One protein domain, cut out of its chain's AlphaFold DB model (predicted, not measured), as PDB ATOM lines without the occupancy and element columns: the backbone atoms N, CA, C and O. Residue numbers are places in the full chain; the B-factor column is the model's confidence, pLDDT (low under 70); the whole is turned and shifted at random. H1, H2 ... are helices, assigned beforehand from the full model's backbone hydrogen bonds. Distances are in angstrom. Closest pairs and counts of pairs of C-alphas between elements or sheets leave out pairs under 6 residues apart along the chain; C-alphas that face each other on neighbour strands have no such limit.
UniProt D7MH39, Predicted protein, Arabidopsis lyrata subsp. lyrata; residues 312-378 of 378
ATOM      1  N   ARG A 312      11.534 -19.960 -11.906       45.19
ATOM      2  CA  ARG A 312      12.129 -18.840 -11.130       45.19
ATOM      3  C   ARG A 312      13.621 -18.697 -11.455       45.19
ATOM      4  O   ARG A 312      14.485 -18.799 -10.596       45.19
ATOM      5  N   ALA A 313      13.921 -18.496 -12.737       50.12
ATOM      6  CA  ALA A 313      15.277 -18.577 -13.275       50.12
ATOM      7  C   ALA A 313      16.197 -17.421 -12.824       50.12
ATOM      8  O   ALA A 313      17.335 -17.653 -12.440       50.12
ATOM      9  N   ASN A 314      15.734 -16.172 -12.797       46.91
ATOM     10  CA  ASN A 314      16.676 -15.043 -12.838       46.91
ATOM     11  C   ASN A 314      17.530 -14.811 -11.575       46.91
ATOM     12  O   ASN A 314      18.585 -14.199 -11.689       46.91
ATOM     13  N   ARG A 315      17.139 -15.308 -10.391       51.41
ATOM     14  CA  ARG A 315      17.970 -15.193  -9.169       51.41
ATOM     15  C   ARG A 315      18.859 -16.408  -8.908       51.41
ATOM     16  O   ARG A 315      19.901 -16.266  -8.282       51.41
ATOM     17  N   VAL A 316      18.481 -17.582  -9.412       62.25
ATOM     18  CA  VAL A 316      19.228 -18.828  -9.180       62.25
ATOM     19  C   VAL A 316      20.522 -18.856 -10.002       62.25
ATOM     20  O   VAL A 316      21.525 -19.388  -9.541       62.25
ATOM     21  N   TRP A 317      20.543 -18.221 -11.180       59.84
ATOM     22  CA  TRP A 317      21.699 -18.257 -12.090       59.84
ATOM     23  C   TRP A 317      22.800 -17.231 -11.793       59.84
ATOM     24  O   TRP A 317      23.936 -17.432 -12.210       59.84
ATOM     25  N   ALA A 318      22.506 -16.157 -11.053       67.94
ATOM     26  CA  ALA A 318      23.530 -15.197 -10.626       67.94
ATOM     27  C   ALA A 318      24.424 -15.765  -9.508       67.94
ATOM     28  O   ALA A 318      25.552 -15.316  -9.317       67.94
ATOM     29  N   TRP A 319      23.934 -16.775  -8.782       70.12
ATOM     30  CA  TRP A 319      24.599 -17.309  -7.599       70.12
ATOM     31  C   TRP A 319      25.847 -18.156  -7.911       70.12
ATOM     32  O   TRP A 319      26.858 -17.930  -7.261       70.12
ATOM     33  N   PRO A 320      25.872 -19.046  -8.927       76.44
ATOM     34  CA  PRO A 320      27.104 -19.727  -9.337       76.44
ATOM     35  C   PRO A 320      28.220 -18.760  -9.737       76.44
ATOM     36  O   PRO A 320      29.371 -18.969  -9.368       76.44
ATOM     37  N   ILE A 321      27.872 -17.678 -10.443       75.44
ATOM     38  CA  ILE A 321      28.820 -16.628 -10.829       75.44
ATOM     39  C   ILE A 321      29.315 -15.891  -9.580       75.44
ATOM     40  O   ILE A 321      30.515 -15.714  -9.408       75.44
ATOM     41  N   TYR A 322      28.407 -15.520  -8.676       77.50
ATOM     42  CA  TYR A 322      28.743 -14.858  -7.416       77.50
ATOM     43  C   TYR A 322      29.652 -15.710  -6.517       77.50
ATOM     44  O   TYR A 322      30.663 -15.215  -6.027       77.50
ATOM     45  N   VAL A 323      29.328 -16.993  -6.332       80.31
ATOM     46  CA  VAL A 323      30.129 -17.944  -5.546       80.31
ATOM     47  C   VAL A 323      31.501 -18.124  -6.178       80.31
ATOM     48  O   VAL A 323      32.500 -18.080  -5.472       80.31
ATOM     49  N   PHE A 324      31.568 -18.263  -7.501       79.31
ATOM     50  CA  PHE A 324      32.840 -18.374  -8.203       79.31
ATOM     51  C   PHE A 324      33.703 -17.118  -8.019       79.31
ATOM     52  O   PHE A 324      34.866 -17.233  -7.645       79.31
ATOM     53  N   ILE A 325      33.125 -15.921  -8.168       80.00
ATOM     54  CA  ILE A 325      33.818 -14.648  -7.915       80.00
ATOM     55  C   ILE A 325      34.303 -14.568  -6.462       80.00
ATOM     56  O   ILE A 325      35.455 -14.219  -6.223       80.00
ATOM     57  N   ARG A 326      33.463 -14.926  -5.483       77.62
ATOM     58  CA  ARG A 326      33.835 -14.939  -4.059       77.62
ATOM     59  C   ARG A 326      34.955 -15.927  -3.753       77.62
ATOM     60  O   ARG A 326      35.840 -15.585  -2.981       77.62
ATOM     61  N   VAL A 327      34.943 -17.112  -4.363       80.94
ATOM     62  CA  VAL A 327      36.022 -18.104  -4.228       80.94
ATOM     63  C   VAL A 327      37.315 -17.563  -4.833       80.94
ATOM     64  O   VAL A 327      38.355 -17.645  -4.193       80.94
ATOM     65  N   CYS A 328      37.259 -16.947  -6.015       77.69
ATOM     66  CA  CYS A 328      38.426 -16.318  -6.631       77.69
ATOM     67  C   CYS A 328      39.004 -15.183  -5.769       77.69
ATOM     68  O   CYS A 328      40.208 -15.161  -5.537       77.69
ATOM     69  N   LEU A 329      38.155 -14.291  -5.248       77.00
ATOM     70  CA  LEU A 329      38.571 -13.197  -4.360       77.00
ATOM     71  C   LEU A 329      39.087 -13.708  -3.006       77.00
ATOM     72  O   LEU A 329      40.020 -13.149  -2.439       77.00
ATOM     73  N   GLY A 330      38.494 -14.780  -2.476       79.25
ATOM     74  CA  GLY A 330      38.963 -15.437  -1.259       79.25
ATOM     75  C   GLY A 330      40.352 -16.043  -1.445       79.25
ATOM     76  O   GLY A 330      41.228 -15.822  -0.618       79.25
ATOM     77  N   LEU A 331      40.581 -16.733  -2.565       73.31
ATOM     78  CA  LEU A 331      41.894 -17.277  -2.916       73.31
ATOM     79  C   LEU A 331      42.949 -16.175  -3.085       73.31
ATOM     80  O   LEU A 331      44.083 -16.363  -2.657       73.31
ATOM     81  N   GLU A 332      42.576 -15.025  -3.654       66.38
ATOM     82  CA  GLU A 332      43.455 -13.854  -3.773       66.38
ATOM     83  C   GLU A 332      43.880 -13.321  -2.395       66.38
ATOM     84  O   GLU A 332      45.070 -13.127  -2.146       66.38
ATOM     85  N   ASN A 333      42.932 -13.193  -1.462       67.81
ATOM     86  CA  ASN A 333      43.209 -12.732  -0.100       67.81
ATOM     87  C   ASN A 333      43.997 -13.754   0.737       67.81
ATOM     88  O   ASN A 333      44.839 -13.365   1.542       67.81
ATOM     89  N   CYS A 334      43.751 -15.056   0.558       62.47
ATOM     90  CA  CYS A 334      44.425 -16.111   1.319       62.47
ATOM     91  C   CYS A 334      45.871 -16.353   0.873       62.47
ATOM     92  O   CYS A 334      46.694 -16.772   1.681       62.47
ATOM     93  N   MET A 335      46.186 -16.130  -0.404       62.97
ATOM     94  CA  MET A 335      47.498 -16.472  -0.959       62.97
ATOM     95  C   MET A 335      48.523 -15.336  -0.842       62.97
ATOM     96  O   MET A 335      49.685 -15.552  -1.173       62.97
ATOM     97  N   GLY A 336      48.134 -14.127  -0.409       53.34
ATOM     98  CA  GLY A 336      49.050 -12.981  -0.259       53.34
ATOM     99  C   GLY A 336      49.769 -12.563  -1.553       53.34
ATOM    100  O   GLY A 336      50.694 -11.751  -1.528       53.34
ATOM    101  N   PHE A 337      49.361 -13.118  -2.695       46.28
ATOM    102  CA  PHE A 337      49.978 -12.877  -3.988       46.28
ATOM    103  C   PHE A 337      49.418 -11.586  -4.582       46.28
ATOM    104  O   PHE A 337      48.230 -11.481  -4.878       46.28
ATOM    105  N   LYS A 338      50.297 -10.610  -4.834       47.94
ATOM    106  CA  LYS A 338      50.000  -9.513  -5.767       47.94
ATOM    107  C   LYS A 338      49.623 -10.098  -7.138       47.94
ATOM    108  O   LYS A 338      50.146 -11.153  -7.508       47.94
ATOM    109  N   PRO A 339      48.750  -9.431  -7.913       48.75
ATOM    110  CA  PRO A 339      48.001 -10.052  -8.996       48.75
ATOM    111  C   PRO A 339      48.874 -10.272 -10.236       48.75
ATOM    112  O   PRO A 339      48.732  -9.592 -11.247       48.75
ATOM    113  N   VAL A 340      49.736 -11.286 -10.214       55.00
ATOM    114  CA  VAL A 340      50.224 -11.918 -11.443       55.00
ATOM    115  C   VAL A 340      49.258 -13.049 -11.756       55.00
ATOM    116  O   VAL A 340      49.559 -14.232 -11.614       55.00
ATOM    117  N   TRP A 341      48.040 -12.676 -12.153       65.25
ATOM    118  CA  TRP A 341      47.099 -13.626 -12.730       65.25
ATOM    119  C   TRP A 341      47.759 -14.194 -13.982       65.25
ATOM    120  O   TRP A 341      47.812 -13.524 -15.019       65.25
ATOM    121  N   SER A 342      48.293 -15.412 -13.865       77.56
ATOM    122  CA  SER A 342      48.847 -16.153 -14.993       77.56
ATOM    123  C   SER A 342      47.843 -16.107 -16.140       77.56
ATOM    124  O   SER A 342      46.636 -16.273 -15.924       77.56
ATOM    125  N   ALA A 343      48.324 -15.881 -17.365       78.44
ATOM    126  CA  ALA A 343      47.486 -15.813 -18.562       78.44
ATOM    127  C   ALA A 343      46.526 -17.017 -18.671       78.44
ATOM    128  O   ALA A 343      45.412 -16.879 -19.172       78.44
ATOM    129  N   LYS A 344      46.913 -18.168 -18.103       76.88
ATOM    130  CA  LYS A 344      46.084 -19.373 -17.998       76.88
ATOM    131  C   LYS A 344      44.823 -19.173 -17.149       76.88
ATOM    132  O   LYS A 344      43.748 -19.570 -17.579       76.88
ATOM    133  N   ILE A 345      44.909 -18.514 -15.992       80.75
ATOM    134  CA  ILE A 345      43.744 -18.284 -15.117       80.75
ATOM    135  C   ILE A 345      42.787 -17.278 -15.764       80.75
ATOM    136  O   ILE A 345      41.576 -17.491 -15.763       80.75
ATOM    137  N   LYS A 346      43.324 -16.226 -16.397       80.44
ATOM    138  CA  LYS A 346      42.510 -15.277 -17.175       80.44
ATOM    139  C   LYS A 346      41.774 -15.987 -18.312       80.44
ATOM    140  O   LYS A 346      40.589 -15.750 -18.516       80.44
ATOM    141  N   MET A 347      42.451 -16.903 -19.004       83.75
ATOM    142  CA  MET A 347      41.851 -17.709 -20.065       83.75
ATOM    143  C   MET A 347      40.736 -18.618 -19.526       83.75
ATOM    144  O   MET A 347      39.653 -18.640 -20.103       83.75
ATOM    145  N   ILE A 348      40.949 -19.303 -18.396       84.88
ATOM    146  CA  ILE A 348      39.924 -20.142 -17.751       84.88
ATOM    147  C   ILE A 348      38.703 -19.303 -17.355       84.88
ATOM    148  O   ILE A 348      37.571 -19.706 -17.609       84.88
ATOM    149  N   PHE A 349      38.920 -18.115 -16.789       83.12
ATOM    150  CA  PHE A 349      37.844 -17.200 -16.412       83.12
ATOM    151  C   PHE A 349      37.025 -16.745 -17.629       83.12
ATOM    152  O   PHE A 349      35.796 -16.791 -17.611       83.12
ATOM    153  N   VAL A 350      37.701 -16.379 -18.723       88.06
ATOM    154  CA  VAL A 350      37.053 -16.002 -19.987       88.06
ATOM    155  C   VAL A 350      36.252 -17.172 -20.564       88.06
ATOM    156  O   VAL A 350      35.089 -16.993 -20.923       88.06
ATOM    157  N   TRP A 351      36.813 -18.383 -20.588       89.31
ATOM    158  CA  TRP A 351      36.102 -19.581 -21.045       89.31
ATOM    159  C   TRP A 351      34.888 -19.908 -20.181       89.31
ATOM    160  O   TRP A 351      33.842 -20.272 -20.714       89.31
ATOM    161  N   PHE A 352      34.990 -19.734 -18.864       87.12
ATOM    162  CA  PHE A 352      33.873 -19.934 -17.948       87.12
ATOM    163  C   PHE A 352      32.734 -18.945 -18.230       87.12
ATOM    164  O   PHE A 352      31.577 -19.354 -18.331       87.12
ATOM    165  N   ILE A 353      33.051 -17.661 -18.440       87.44
ATOM    166  CA  ILE A 353      32.058 -16.647 -18.821       87.44
ATOM    167  C   ILE A 353      31.416 -16.985 -20.169       87.44
ATOM    168  O   ILE A 353      30.189 -16.946 -20.283       87.44
ATOM    169  N   ILE A 354      32.211 -17.341 -21.182       88.62
ATOM    170  CA  ILE A 354      31.705 -17.711 -22.512       88.62
ATOM    171  C   ILE A 354      30.777 -18.923 -22.408       88.62
ATOM    172  O   ILE A 354      29.671 -18.897 -22.945       88.62
ATOM    173  N   PHE A 355      31.182 -19.957 -21.669       90.12
ATOM    174  CA  PHE A 355      30.398 -21.173 -21.473       90.12
ATOM    175  C   PHE A 355      29.051 -20.891 -20.802       90.12
ATOM    176  O   PHE A 355      28.010 -21.331 -21.292       90.12
ATOM    177  N   TRP A 356      29.038 -20.102 -19.725       90.69
ATOM    178  CA  TRP A 356      27.795 -19.733 -19.042       90.69
ATOM    179  C   TRP A 356      26.902 -18.824 -19.884       90.69
ATOM    180  O   TRP A 356      25.682 -18.996 -19.887       90.69
ATOM    181  N   THR A 357      27.494 -17.907 -20.648       86.06
ATOM    182  CA  THR A 357      26.758 -17.051 -21.589       86.06
ATOM    183  C   THR A 357      26.128 -17.887 -22.704       86.06
ATOM    184  O   THR A 357      24.963 -17.686 -23.047       86.06
ATOM    185  N   TRP A 358      26.855 -18.881 -23.221       91.75
ATOM    186  CA  TRP A 358      26.358 -19.813 -24.230       91.75
ATOM    187  C   TRP A 358      25.225 -20.693 -23.691       91.75
ATOM    188  O   TRP A 358      24.182 -20.801 -24.334       91.75
ATOM    189  N   ILE A 359      25.366 -21.244 -22.478       88.38
ATOM    190  CA  ILE A 359      24.292 -21.983 -21.795       88.38
ATOM    191  C   ILE A 359      23.053 -21.104 -21.630       88.38
ATOM    192  O   ILE A 359      21.940 -21.537 -21.939       88.38
ATOM    193  N   PHE A 360      23.230 -19.865 -21.169       84.06
ATOM    194  CA  PHE A 360      22.129 -18.927 -20.987       84.06
ATOM    195  C   PHE A 360      21.405 -18.646 -22.308       84.06
ATOM    196  O   PHE A 360      20.175 -18.709 -22.366       84.06
ATOM    197  N   PHE A 361      22.156 -18.403 -23.386       84.31
ATOM    198  CA  PHE A 361      21.595 -18.176 -24.714       84.31
ATOM    199  C   PHE A 361      20.843 -19.408 -25.231       84.31
ATOM    200  O   PHE A 361      19.700 -19.300 -25.671       84.31
ATOM    201  N   PHE A 362      21.431 -20.597 -25.099       85.06
ATOM    202  CA  PHE A 362      20.827 -21.851 -25.544       85.06
ATOM    203  C   PHE A 362      19.526 -22.176 -24.790       85.06
ATOM    204  O   PHE A 362      18.524 -22.565 -25.397       85.06
ATOM    205  N   LEU A 363      19.501 -21.959 -23.473       83.25
ATOM    206  CA  LEU A 363      18.306 -22.151 -22.648       83.25
ATOM    207  C   LEU A 363      17.217 -21.115 -22.956       83.25
ATOM    208  O   LEU A 363      16.034 -21.469 -23.010       83.25
ATOM    209  N   LYS A 364      17.597 -19.857 -23.214       81.31
ATOM    210  CA  LYS A 364      16.661 -18.800 -23.620       81.31
ATOM    211  C   LYS A 364      16.029 -19.115 -24.976       81.31
ATOM    212  O   LYS A 364      14.808 -19.035 -25.097       81.31
ATOM    213  N   SER A 365      16.820 -19.561 -25.951       81.31
ATOM    214  CA  SER A 365      16.330 -19.973 -27.272       81.31
ATOM    215  C   SER A 365      15.355 -21.148 -27.179       81.31
ATOM    216  O   SER A 365      14.285 -21.100 -27.779       81.31
ATOM    217  N   LYS A 366      15.631 -22.158 -26.341       76.75
ATOM    218  CA  LYS A 366      14.686 -23.268 -26.108       76.75
ATOM    219  C   LYS A 366      13.387 -22.834 -25.424       76.75
ATOM    220  O   LYS A 366      12.324 -23.360 -25.756       76.75
ATOM    221  N   CYS A 367      13.443 -21.872 -24.500       73.69
ATOM    222  CA  CYS A 367      12.237 -21.305 -23.886       73.69
ATOM    223  C   CYS A 367      11.395 -20.513 -24.895       73.69
ATOM    224  O   CYS A 367      10.171 -20.620 -24.877       73.69
ATOM    225  N   ILE A 368      12.039 -19.753 -25.788       77.69
ATOM    226  CA  ILE A 368      11.356 -19.005 -26.853       77.69
ATOM    227  C   ILE A 368      10.691 -19.970 -27.838       77.69
ATOM    228  O   ILE A 368       9.510 -19.803 -28.126       77.69
ATOM    229  N   ILE A 369      11.393 -21.023 -28.273       73.50
ATOM    230  CA  ILE A 369      10.837 -22.044 -29.177       73.50
ATOM    231  C   ILE A 369       9.599 -22.698 -28.553       73.50
ATOM    232  O   ILE A 369       8.548 -22.716 -29.183       73.50
ATOM    233  N   ARG A 370       9.663 -23.132 -27.283       69.06
ATOM    234  CA  ARG A 370       8.492 -23.702 -26.587       69.06
ATOM    235  C   ARG A 370       7.324 -22.718 -26.474       69.06
ATOM    236  O   ARG A 370       6.176 -23.136 -26.583       69.06
ATOM    237  N   LYS A 371       7.596 -21.424 -26.276       66.69
ATOM    238  CA  LYS A 371       6.557 -20.388 -26.191       66.69
ATOM    239  C   LYS A 371       5.886 -20.124 -27.545       66.69
ATOM    240  O   LYS A 371       4.678 -19.923 -27.576       66.69
ATOM    241  N   ILE A 372       6.644 -20.171 -28.643       68.06
ATOM    242  CA  ILE A 372       6.111 -20.039 -30.006       68.06
ATOM    243  C   ILE A 372       5.262 -21.265 -30.357       68.06
ATOM    244  O   ILE A 372       4.118 -21.103 -30.763       68.06
ATOM    245  N   THR A 373       5.752 -22.484 -30.102       64.62
ATOM    246  CA  THR A 373       4.990 -23.714 -30.387       64.62
ATOM    247  C   THR A 373       3.679 -23.788 -29.598       64.62
ATOM    248  O   THR A 373       2.681 -24.263 -30.126       64.62
ATOM    249  N   PHE A 374       3.647 -23.283 -28.359       52.16
ATOM    250  CA  PHE A 374       2.423 -23.249 -27.549       52.16
ATOM    251  C   PHE A 374       1.428 -22.167 -28.005       52.16
ATOM    252  O   PHE A 374       0.223 -22.353 -27.873       52.16
ATOM    253  N   SER A 375       1.914 -21.056 -28.573       51.06
ATOM    254  CA  SER A 375       1.066 -19.980 -29.110       51.06
ATOM    255  C   SER A 375       0.480 -20.292 -30.488       51.06
ATOM    256  O   SER A 375      -0.434 -19.597 -30.907       51.06
ATOM    257  N   SER A 376       1.012 -21.283 -31.207       53.84
ATOM    258  CA  SER A 376       0.471 -21.737 -32.496       53.84
ATOM    259  C   SER A 376      -0.551 -22.874 -32.356       53.84
ATOM    260  O   SER A 376      -1.078 -23.337 -33.361       53.84
ATOM    261  N   PHE A 377      -0.801 -23.348 -31.131       44.78
ATOM    262  CA  PHE A 377      -1.687 -24.485 -30.836       44.78
ATOM    263  C   PHE A 377      -2.998 -24.091 -30.127       44.78
ATOM    264  O   PHE A 377      -3.834 -24.957 -29.876       44.78
ATOM    265  N   PHE A 378      -3.175 -22.806 -29.819       47.47
ATOM    266  CA  PHE A 378      -4.400 -22.176 -29.317       47.47
ATOM    267  C   PHE A 378      -4.757 -21.021 -30.243       47.47
ATOM    268  O   PHE A 378      -5.973 -20.800 -30.442       47.47
TER     269      PHE A 378
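AT A GLANCE: This is residues 312 to 378 of the 378 residues of the protein "Predicted protein" of Arabidopsis lyrata subsp. lyrata (UniProt D7MH39). One long helix, H3, makes the longest axis, and the shorter H2 runs back beside part of it across a gap, joined to it by a short link at one end; little H1 comes before H2. Residues 361 to 378 stick out as a free arm. The printed part has 67 residues, three named helices in the order H1, H2, H3 and no named strand: all helix, extended, radius of gyration of the C-alphas 17.9 A, a rod spanning 62 by 23 by 8 A.

IN THESE COORDINATES: Find C-alpha 343 at (47.486, -15.813, -18.562); from there H3, residues 343 to 375, runs 47.8 A to C-alpha 375 at (1.066, -19.980, -29.110). H2, residues 318 to 335, covers 25.9 A, and H1 is residues 313 to 316.

HOW THE PARTS SIT: H3 and H2 are near each other, with 8 pairs of C-alphas within 10 A. H1 and H3 are apart; H1 and H2 meet only through their tight link. In H2 and H3 every O i to N i+4 pair is within hydrogen-bond range; H1 is too short for one.

THE WHOLE: The C-alphas of Gly 336 and Phe 378, the two farthest apart, are 61.5 A apart. The printed part has no cut and no long link. pLDDT is under 70 at residues 312 to 318, 332 to 341 and 370 to 378.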